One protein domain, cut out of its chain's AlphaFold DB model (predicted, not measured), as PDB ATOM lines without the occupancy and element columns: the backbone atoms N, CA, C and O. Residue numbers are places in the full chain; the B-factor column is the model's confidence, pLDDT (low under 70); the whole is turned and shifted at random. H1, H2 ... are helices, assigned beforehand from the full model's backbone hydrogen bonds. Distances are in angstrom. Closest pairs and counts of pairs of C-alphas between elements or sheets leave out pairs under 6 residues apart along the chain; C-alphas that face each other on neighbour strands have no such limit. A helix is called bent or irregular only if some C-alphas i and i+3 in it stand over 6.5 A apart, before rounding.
ATOM      1  N   PRO A  76       4.193   8.886 109.200       88.81
ATOM      2  CA  PRO A  76       2.780   8.992 109.533       88.81
ATOM      3  C   PRO A  76       2.228   7.685 110.113       88.81
ATOM      4  O   PRO A  76       2.619   6.583 109.704       88.81
ATOM      5  N   THR A  77       1.297   7.806 111.057       86.12
ATOM      6  CA  THR A  77       0.711   6.673 111.786       86.12
ATOM      7  C   THR A  77       0.031   5.671 110.850       86.12
ATOM      8  O   THR A  77       0.046   4.475 111.122       86.12
ATOM      9  N   GLU A  78      -0.506   6.123 109.716       89.44
ATOM     10  CA  GLU A  78      -1.113   5.296 108.672       89.44
ATOM     11  C   GLU A  78      -0.102   4.306 108.082       89.44
ATOM     12  O   GLU A  78      -0.410   3.127 107.899       89.44
ATOM     13  N   LEU A  79       1.129   4.765 107.826       89.50
ATOM     14  CA  LEU A  79       2.193   3.921 107.284       89.50
ATOM     15  C   LEU A  79       2.690   2.931 108.333       89.50
ATOM     16  O   LEU A  79       2.873   1.755 108.025       89.50
ATOM     17  N   ILE A  80       2.848   3.374 109.581       89.94
ATOM     18  CA  ILE A  80       3.224   2.492 110.692       89.94
ATOM     19  C   ILE A  80       2.158   1.410 110.898       89.94
ATOM     20  O   ILE A  80       2.495   0.229 110.990       89.94
ATOM     21  N   ALA A  81       0.876   1.785 110.913       89.31
ATOM     22  CA  ALA A  81      -0.239   0.851 111.019       89.31
ATOM     23  C   ALA A  81      -0.233  -0.153 109.860       89.31
ATOM     24  O   ALA A  81      -0.395  -1.351 110.089       89.31
ATOM     25  N   LYS A  82       0.033   0.301 108.627       89.69
ATOM     26  CA  LYS A  82       0.122  -0.574 107.453       89.69
ATOM     27  C   LYS A  82       1.304  -1.546 107.530       89.69
ATOM     28  O   LYS A  82       1.131  -2.728 107.244       89.69
ATOM     29  N   ILE A  83       2.477  -1.084 107.967       91.06
ATOM     30  CA  ILE A  83       3.656  -1.935 108.205       91.06
ATOM     31  C   ILE A  83       3.331  -2.994 109.261       91.06
ATOM     32  O   ILE A  83       3.579  -4.182 109.055       91.06
ATOM     33  N   LEU A  84       2.739  -2.577 110.383       90.75
ATOM     34  CA  LEU A  84       2.366  -3.482 111.465       90.75
ATOM     35  C   LEU A  84       1.289  -4.478 111.041       90.75
ATOM     36  O   LEU A  84       1.319  -5.614 111.508       90.75
ATOM     37  N   PHE A  85       0.361  -4.082 110.169       89.06
ATOM     38  CA  PHE A  85      -0.669  -4.960 109.620       89.06
ATOM     39  C   PHE A  85      -0.040  -6.104 108.824       89.06
ATOM     40  O   PHE A  85      -0.282  -7.270 109.133       89.06
ATOM     41  N   TYR A  86       0.848  -5.789 107.877       90.19
ATOM     42  CA  TYR A  86       1.574  -6.820 107.129       90.19
ATOM     43  C   TYR A  86       2.445  -7.682 108.045       90.19
ATOM     44  O   TYR A  86       2.465  -8.903 107.910       90.19
ATOM     45  N   LEU A  87       3.092  -7.072 109.042       90.62
ATOM     46  CA  LEU A  87       3.881  -7.802 110.029       90.62
ATOM     47  C   LEU A  87       3.025  -8.762 110.872       90.62
ATOM     48  O   LEU A  87       3.488  -9.843 111.229       90.62
ATOM     49  N   ALA A  88       1.792  -8.379 111.212       86.38
ATOM     50  CA  ALA A  88       0.861  -9.204 111.976       86.38
ATOM     51  C   ALA A  88       0.328 -10.387 111.159       86.38
ATOM     52  O   ALA A  88       0.164 -11.471 111.725       86.38
ATOM     53  N   GLN A  89       0.093 -10.185 109.859       82.12
ATOM     54  CA  GLN A  89      -0.316 -11.241 108.935       82.12
ATOM     55  C   GLN A  89       0.801 -12.257 108.686       82.12
ATOM     56  O   GLN A  89       0.552 -13.458 108.740       82.12
ATOM     57  N   ASP A  90       2.029 -11.781 108.476       85.06
ATOM     58  CA  ASP A  90       3.187 -12.637 108.208       85.06
ATOM     59  C   ASP A  90       3.686 -13.350 109.477       85.06
ATOM     60  O   ASP A  90       3.817 -14.577 109.539       85.06
ATOM     61  N   SER A  91       3.920 -12.593 110.555       82.88
ATOM     62  CA  SER A  91       4.530 -13.122 111.771       82.88
ATOM     63  C   SER A  91       4.016 -12.442 113.034       82.88
ATOM     64  O   SER A  91       4.566 -11.457 113.534       82.88
ATOM     65  N   LEU A  92       3.048 -13.091 113.689       78.69
ATOM     66  CA  LEU A  92       2.560 -12.669 115.006       78.69
ATOM     67  C   LEU A  92       3.692 -12.541 116.048       78.69
ATOM     68  O   LEU A  92       3.609 -11.724 116.965       78.69
ATOM     69  N   LYS A  93       4.765 -13.340 115.926       83.31
ATOM     70  CA  LYS A  93       5.956 -13.229 116.787       83.31
ATOM     71  C   LYS A  93       6.711 -11.923 116.524       83.31
ATOM     72  O   LYS A  93       7.131 -11.277 117.481       83.31
ATOM     73  N   ALA A  94       6.901 -11.543 115.261       86.88
ATOM     74  CA  ALA A  94       7.546 -10.285 114.900       86.88
ATOM     75  C   ALA A  94       6.682  -9.082 115.299       86.88
ATOM     76  O   ALA A  94       7.193  -8.179 115.953       86.88
ATOM     77  N   TYR A  95       5.371  -9.137 115.055       87.88
ATOM     78  CA  TYR A  95       4.420  -8.124 115.518       87.88
ATOM     79  C   TYR A  95       4.496  -7.908 117.036       87.88
ATOM     80  O   TYR A  95       4.669  -6.786 117.504       87.88
ATOM     81  N   LYS A  96       4.475  -8.987 117.832       84.94
ATOM     82  CA  LYS A  96       4.615  -8.895 119.296       84.94
ATOM     83  C   LYS A  96       5.958  -8.314 119.743       84.94
ATOM     84  O   LYS A  96       6.011  -7.683 120.793       84.94
ATOM     85  N   ARG A  97       7.043  -8.545 118.995       88.75
ATOM     86  CA  ARG A  97       8.349  -7.919 119.267       88.75
ATOM     87  C   ARG A  97       8.328  -6.432 118.922       88.75
ATOM     88  O   ARG A  97       8.779  -5.640 119.740       88.75
ATOM     89  N   ALA A  98       7.746  -6.058 117.783       89.19
ATOM     90  CA  ALA A  98       7.587  -4.662 117.378       89.19
ATOM     91  C   ALA A  98       6.787  -3.868 118.422       89.19
ATOM     92  O   ALA A  98       7.271  -2.848 118.904       89.19
ATOM     93  N   GLN A  99       5.656  -4.406 118.895       87.69
ATOM     94  CA  GLN A  99       4.856  -3.807 119.976       87.69
ATOM     95  C   GLN A  99       5.659  -3.551 121.268       87.69
ATOM     96  O   GLN A  99       5.366  -2.619 122.008       87.69
ATOM     97  N   LYS A 100       6.691  -4.360 121.551       86.25
ATOM     98  CA  LYS A 100       7.568  -4.188 122.724       86.25
ATOM     99  C   LYS A 100       8.704  -3.184 122.513       86.25
ATOM    100  O   LYS A 100       9.332  -2.794 123.489       86.25
ATOM    101  N   SER A 101       8.995  -2.793 121.273       85.88
ATOM    102  CA  SER A 101      10.165  -1.967 120.941       85.88
ATOM    103  C   SER A 101       9.977  -0.462 121.182       85.88
ATOM    104  O   SER A 101      10.937   0.293 121.078       85.88
ATOM    105  N   GLY A 102       8.773  -0.020 121.563       81.25
ATOM    106  CA  GLY A 102       8.518   1.346 122.033       81.25
ATOM    107  C   GLY A 102       7.200   1.935 121.530       81.25
ATOM    108  O   GLY A 102       6.446   1.286 120.808       81.25
ATOM    109  N   ARG A 103       6.937   3.200 121.896       82.62
ATOM    110  CA  ARG A 103       5.688   3.918 121.558       82.62
ATOM    111  C   ARG A 103       5.430   4.049 120.057       82.62
ATOM    112  O   ARG A 103       4.276   4.118 119.668       82.62
ATOM    113  N   VAL A 104       6.482   4.055 119.235       85.19
ATOM    114  CA  VAL A 104       6.378   4.193 117.770       85.19
ATOM    115  C   VAL A 104       5.501   3.099 117.161       85.19
ATOM    116  O   VAL A 104       4.780   3.370 116.216       85.19
ATOM    117  N   PHE A 105       5.515   1.887 117.718       87.69
ATOM    118  CA  PHE A 105       4.705   0.773 117.218       87.69
ATOM    119  C   PHE A 105       3.456   0.503 118.051       87.69
ATOM    120  O   PHE A 105       2.792  -0.507 117.838       87.69
ATOM    121  N   TRP A 106       3.142   1.356 119.023       84.88
ATOM    122  CA  TRP A 106       1.958   1.163 119.843       84.88
ATOM    123  C   TRP A 106       0.698   1.466 119.025       84.88
ATOM    124  O   TRP A 106       0.599   2.517 118.398       84.88
ATOM    125  N   ILE A 107      -0.261   0.538 119.037       84.00
ATOM    126  CA  ILE A 107      -1.533   0.683 118.323       84.00
ATOM    127  C   ILE A 107      -2.658   0.874 119.348       84.00
ATOM    128  O   ILE A 107      -2.903  -0.037 120.148       84.00
ATOM    129  N   PRO A 108      -3.375   2.010 119.315       84.31
ATOM    130  CA  PRO A 108      -4.577   2.207 120.114       84.31
ATOM    131  C   PRO A 108      -5.660   1.156 119.808       84.31
ATOM    132  O   PRO A 108      -5.834   0.729 118.665       84.31
ATOM    133  N   HIS A 109      -6.429   0.742 120.816       83.81
ATOM    134  CA  HIS A 109      -7.543  -0.198 120.622       83.81
ATOM    135  C   HIS A 109      -8.685   0.390 119.772       83.81
ATOM    136  O   HIS A 109      -9.408  -0.340 119.108       83.81
ATOM    137  N   ASP A 110      -8.838   1.707 119.757       83.38
ATOM    138  CA  ASP A 110      -9.800   2.460 118.952       83.38
ATOM    139  C   ASP A 110      -9.303   2.763 117.526       83.38
ATOM    140  O   ASP A 110     -10.049   3.295 116.707       83.38
ATOM    141  N   SER A 111      -8.066   2.385 117.182       87.19
ATOM    142  CA  SER A 111      -7.501   2.637 115.854       87.19
ATOM    143  C   SER A 111      -8.146   1.758 114.776       87.19
ATOM    144  O   SER A 111      -7.745   0.611 114.553       87.19
ATOM    145  N   ALA A 112      -9.121   2.314 114.054       87.56
ATOM    146  CA  ALA A 112      -9.733   1.652 112.901       87.56
ATOM    147  C   ALA A 112      -8.702   1.336 111.801       87.56
ATOM    148  O   ALA A 112      -8.755   0.257 111.222       87.56
ATOM    149  N   LEU A 113      -7.691   2.196 111.606       88.31
ATOM    150  CA  LEU A 113      -6.635   2.033 110.590       88.31
ATOM    151  C   LEU A 113      -5.923   0.673 110.635       88.31
ATOM    152  O   LEU A 113      -5.454   0.190 109.606       88.31
ATOM    153  N   PHE A 114      -5.825   0.064 111.818       90.31
ATOM    154  CA  PHE A 114      -5.233  -1.259 111.987       90.31
ATOM    155  C   PHE A 114      -6.280  -2.350 112.217       90.31
ATOM    156  O   PHE A 114      -6.211  -3.410 111.596       90.31
ATOM    157  N   TRP A 115      -7.250  -2.128 113.108       90.69
ATOM    158  CA  TRP A 115      -8.168  -3.195 113.517       90.69
ATOM    159  C   TRP A 115      -9.226  -3.533 112.466       90.69
ATOM    160  O   TRP A 115      -9.616  -4.696 112.374       90.69
ATOM    161  N   GLU A 116      -9.651  -2.567 111.652       90.25
ATOM    162  CA  GLU A 116     -10.569  -2.805 110.535       90.25
ATOM    163  C   GLU A 116      -9.970  -3.764 109.501       90.25
ATOM    164  O   GLU A 116     -10.538  -4.844 109.311       90.25
ATOM    165  N   PRO A 117      -8.802  -3.483 108.886       89.38
ATOM    166  CA  PRO A 117      -8.234  -4.403 107.909       89.38
ATOM    167  C   PRO A 117      -7.852  -5.747 108.540       89.38
ATOM    168  O   PRO A 117      -7.930  -6.774 107.868       89.38
ATOM    169  N   MET A 118      -7.491  -5.784 109.832       88.56
ATOM    170  CA  MET A 118      -7.282  -7.046 110.556       88.56
ATOM    171  C   MET A 118      -8.563  -7.880 110.638       88.56
ATOM    172  O   MET A 118      -8.511  -9.088 110.399       88.56
ATOM    173  N   CYS A 119      -9.704  -7.263 110.955       89.75
ATOM    174  CA  CYS A 119     -10.992  -7.952 110.966       89.75
ATOM    175  C   CYS A 119     -11.371  -8.421 109.562       89.75
ATOM    176  O   CYS A 119     -11.635  -9.605 109.388       89.75
ATOM    177  N   LEU A 120     -11.313  -7.541 108.561       88.25
ATOM    178  CA  LEU A 120     -11.643  -7.881 107.172       88.25
ATOM    179  C   LEU A 120     -10.756  -9.002 106.610       88.25
ATOM    180  O   LEU A 120     -11.223  -9.842 105.851       88.25
ATOM    181  N   GLY A 121      -9.479  -9.050 107.002       86.06
ATOM    182  CA  GLY A 121      -8.575 -10.132 106.609       86.06
ATOM    183  C   GLY A 121      -8.814 -11.451 107.352       86.06
ATOM    184  O   GLY A 121      -8.490 -12.514 106.827       86.06
ATOM    185  N   THR A 122      -9.363 -11.402 108.569       85.38
ATOM    186  CA  THR A 122      -9.588 -12.595 109.407       85.38
ATOM    187  C   THR A 122     -10.963 -13.214 109.164       85.38
ATOM    188  O   THR A 122     -11.098 -14.436 109.128       85.38
ATOM    189  N   TYR A 123     -11.989 -12.380 109.013       86.19
ATOM    190  CA  TYR A 123     -13.374 -12.782 108.811       86.19
ATOM    191  C   TYR A 123     -13.732 -12.582 107.335       86.19
ATOM    192  O   TYR A 123     -13.894 -11.456 106.883       86.19
ATOM    193  N   GLN A 124     -13.873 -13.679 106.591       72.75
ATOM    194  CA  GLN A 124     -14.221 -13.662 105.159       72.75
ATOM    195  C   GLN A 124     -15.740 -13.712 104.909       72.75
ATOM    196  O   GLN A 124     -16.190 -13.956 103.794       72.75
ATOM    197  N   ASP A 125     -16.529 -13.520 105.963       73.69
ATOM    198  CA  ASP A 125     -17.986 -13.530 105.912       73.69
ATOM    199  C   ASP A 125     -18.513 -12.216 105.313       73.69
ATOM    200  O   ASP A 125     -18.068 -11.128 105.685       73.69
ATOM    201  N   ALA A 126     -19.490 -12.319 104.409       63.91
ATOM    202  CA  ALA A 126     -20.167 -11.170 103.816       63.91
ATOM    203  C   ALA A 126     -20.937 -10.345 104.867       63.91
ATOM    204  O   ALA A 126     -21.102  -9.135 104.700       63.91
ATOM    205  N   ALA A 127     -21.377 -10.971 105.966       72.31
ATOM    206  CA  ALA A 127     -22.139 -10.334 107.035       72.31
ATOM    207  C   ALA A 127     -21.309 -10.194 108.330       72.31
ATOM    208  O   ALA A 127     -21.488 -10.872 109.342       72.31
ATOM    209  N   LEU A 128     -20.389  -9.228 108.344       75.81
ATOM    210  CA  LEU A 128     -19.556  -8.925 109.519       75.81
ATOM    211  C   LEU A 128     -20.345  -8.412 110.744       75.81
ATOM    212  O   LEU A 128     -19.799  -8.401 111.846       75.81
ATOM    213  N   HIS A 129     -21.609  -7.999 110.583       80.38
ATOM    214  CA  HIS A 129     -22.483  -7.495 111.658       80.38
ATOM    215  C   HIS A 129     -21.766  -6.549 112.649       80.38
ATOM    216  O   HIS A 129     -21.946  -6.644 113.862       80.38
ATOM    217  N   VAL A 130     -20.945  -5.626 112.125       82.69
ATOM    218  CA  VAL A 130     -20.034  -4.766 112.913       82.69
ATOM    219  C   VAL A 130     -20.774  -3.960 113.984       82.69
ATOM    220  O   VAL A 130     -20.245  -3.759 115.070       82.69
ATOM    221  N   HIS A 131     -22.031  -3.585 113.726       84.00
ATOM    222  CA  HIS A 131     -22.908  -2.862 114.657       84.00
ATOM    223  C   HIS A 131     -23.155  -3.583 115.997       84.00
ATOM    224  O   HIS A 131     -23.606  -2.948 116.946       84.00
ATOM    225  N   LYS A 132     -22.878  -4.893 116.096       86.81
ATOM    226  CA  LYS A 132     -22.946  -5.650 117.358       86.81
ATOM    227  C   LYS A 132     -21.777  -5.344 118.307       86.81
ATOM    228  O   LYS A 132     -21.815  -5.758 119.464       86.81
ATOM    229  N   TYR A 133     -20.743  -4.648 117.834       88.69
ATOM    230  CA  TYR A 133     -19.529  -4.335 118.585       88.69
ATOM    231  C   TYR A 133     -19.309  -2.822 118.643       88.69
ATOM    232  O   TYR A 133     -19.651  -2.099 117.711       88.69
ATOM    233  N   ILE A 134     -18.700  -2.334 119.726       89.62
ATOM    234  CA  ILE A 134     -18.430  -0.899 119.906       89.62
ATOM    235  C   ILE A 134     -17.245  -0.462 119.030       89.62
ATOM    236  O   ILE A 134     -17.162   0.689 118.610       89.62
ATOM    237  N   SER A 135     -16.307  -1.371 118.752       90.56
ATOM    238  CA  SER A 135     -15.118  -1.101 117.937       90.56
ATOM    239  C   SER A 135     -14.628  -2.344 117.193       90.56
ATOM    240  O   SER A 135     -14.893  -3.478 117.603       90.56
ATOM    241  N   TRP A 136     -13.822  -2.136 116.149       91.56
ATOM    242  CA  TRP A 136     -13.138  -3.210 115.421       91.56
ATOM    243  C   TRP A 136     -12.239  -4.067 116.321       91.56
ATOM    244  O   TRP A 136     -12.181  -5.283 116.164       91.56
ATOM    245  N   TYR A 137     -11.566  -3.471 117.307       90.12
ATOM    246  CA  TYR A 137     -10.765  -4.229 118.269       90.12
ATOM    247  C   TYR A 137     -11.616  -5.143 119.149       90.12
ATOM    248  O   TYR A 137     -11.248  -6.294 119.397       90.12
ATOM    249  N   GLU A 138     -12.758  -4.646 119.627       90.38
ATOM    250  CA  GLU A 138     -13.682  -5.463 120.406       90.38
ATOM    251  C   GLU A 138     -14.206  -6.633 119.573       90.38
ATOM    252  O   GLU A 138     -14.206  -7.765 120.061       90.38
ATOM    253  N   MET A 139     -14.571  -6.376 118.314       91.25
ATOM    254  CA  MET A 139     -14.950  -7.412 117.360       91.25
ATOM    255  C   MET A 139     -13.837  -8.453 117.204       91.25
ATOM    256  O   MET A 139     -14.080  -9.627 117.459       91.25
ATOM    257  N   PHE A 140     -12.607  -8.038 116.890       89.50
ATOM    258  CA  PHE A 140     -11.459  -8.941 116.744       89.50
ATOM    259  C   PHE A 140     -11.212  -9.803 117.993       89.50
ATOM    260  O   PHE A 140     -10.806 -10.964 117.914       89.50
ATOM    261  N   ARG A 141     -11.436  -9.226 119.177       89.00
ATOM    262  CA  ARG A 141     -11.203  -9.889 120.463       89.00
ATOM    263  C   ARG A 141     -12.330 -10.838 120.869       89.00
ATOM    264  O   ARG A 141     -12.045 -11.822 121.552       89.00
ATOM    265  N   LYS A 142     -13.587 -10.502 120.561       88.94
ATOM    266  CA  LYS A 142     -14.775 -11.236 121.025       88.94
ATOM    267  C   LYS A 142     -15.358 -12.175 119.974       88.94
ATOM    268  O   LYS A 142     -15.889 -13.211 120.360       88.94
ATOM    269  N   ARG A 143     -15.300 -11.820 118.686       91.06
ATOM    270  CA  ARG A 143     -15.892 -12.620 117.610       91.06
ATOM    271  C   ARG A 143     -15.025 -13.863 117.363       91.06
ATOM    272  O   ARG A 143     -13.875 -13.708 116.944       91.06
TER     273      ARG A 143
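Overview. This is residues 76 to 143 of the 286 residues of the protein "F-box only protein 9" of Wickerhamiella sorbophila (UniProt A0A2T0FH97). Four short helices make a shallow U: H1 and H3 stand side by side as its base, H2 folds back on the second half of H1 to make one arm, and H4 packs on H3 to make the other arm, with no contact between the two arms. The link at residues 101 to 111 crosses from H2 to H3, and residues 123 to 135 form a wide loop past H3 and H4 at the far end of the long axis. The printed part has 68 residues with four named helices in the order H1, H2, H3, H4 and no named strand, and its class is all helix. It is compact, with a radius of gyration of the C-alphas of 12.2 A, yet elongated in outline, spanning 35 by 21 by 20 A.

Along the chain. H1, the longest helix, is residues 77 to 90 and runs 19.8 A from C-alpha 77 at (0.711, 6.673, 111.786) to C-alpha 90. H2 is residues 92 to 100, 12.5 A long. H3 is residues 112 to 122, 14.7 A long, beginning at C-alpha 112 at (-9.733, 1.652, 112.901); it is neither bent nor irregular, but only just: C-alphas 113 and 116 are 6.2 A apart. H4 is residues 136 to 142, 9.9 A long, and ends at C-alpha 142 at (-14.775, -11.236, 121.025).

Arrangement. H1 touches H2 with its residues 84 to 88 alone, and the closest C-alphas, those of Ala 88 and Tyr 95, are 5.1 A apart. H1 and H2 form a helical hairpin, running opposite ways at a steep tilt of 36 degrees, only just past shallow. H1 touches H3, closest at the C-alphas of Ala 81 and Phe 114, 5.5 A apart; these two run the same way at a shallow tilt of 21 degrees. H3 touches H4, closest at the C-alphas of Trp 115 and Trp 136, 5.3 A apart; they run the same way at a steep tilt of 47 degrees. H2 is apart from both H3 and H4, and H1 is apart from H4. In H1, H2 and H4 every O i to N i+4 pair is within hydrogen-bond range; in H3 it is 6 of 7.

Size, cuts and confidence. The two C-alphas farthest apart are those of Gly 102 and Ala 126, at 36.2 A. The printed part has no cut. The link from H1 to H2 is tight, with 1 residue, while the links from H2 to H3, with 11 residues, and from H3 to H4, with 13, are long. The mean pLDDT of the printed part is 86.2, and one printed residue, Ala 126, is under 70.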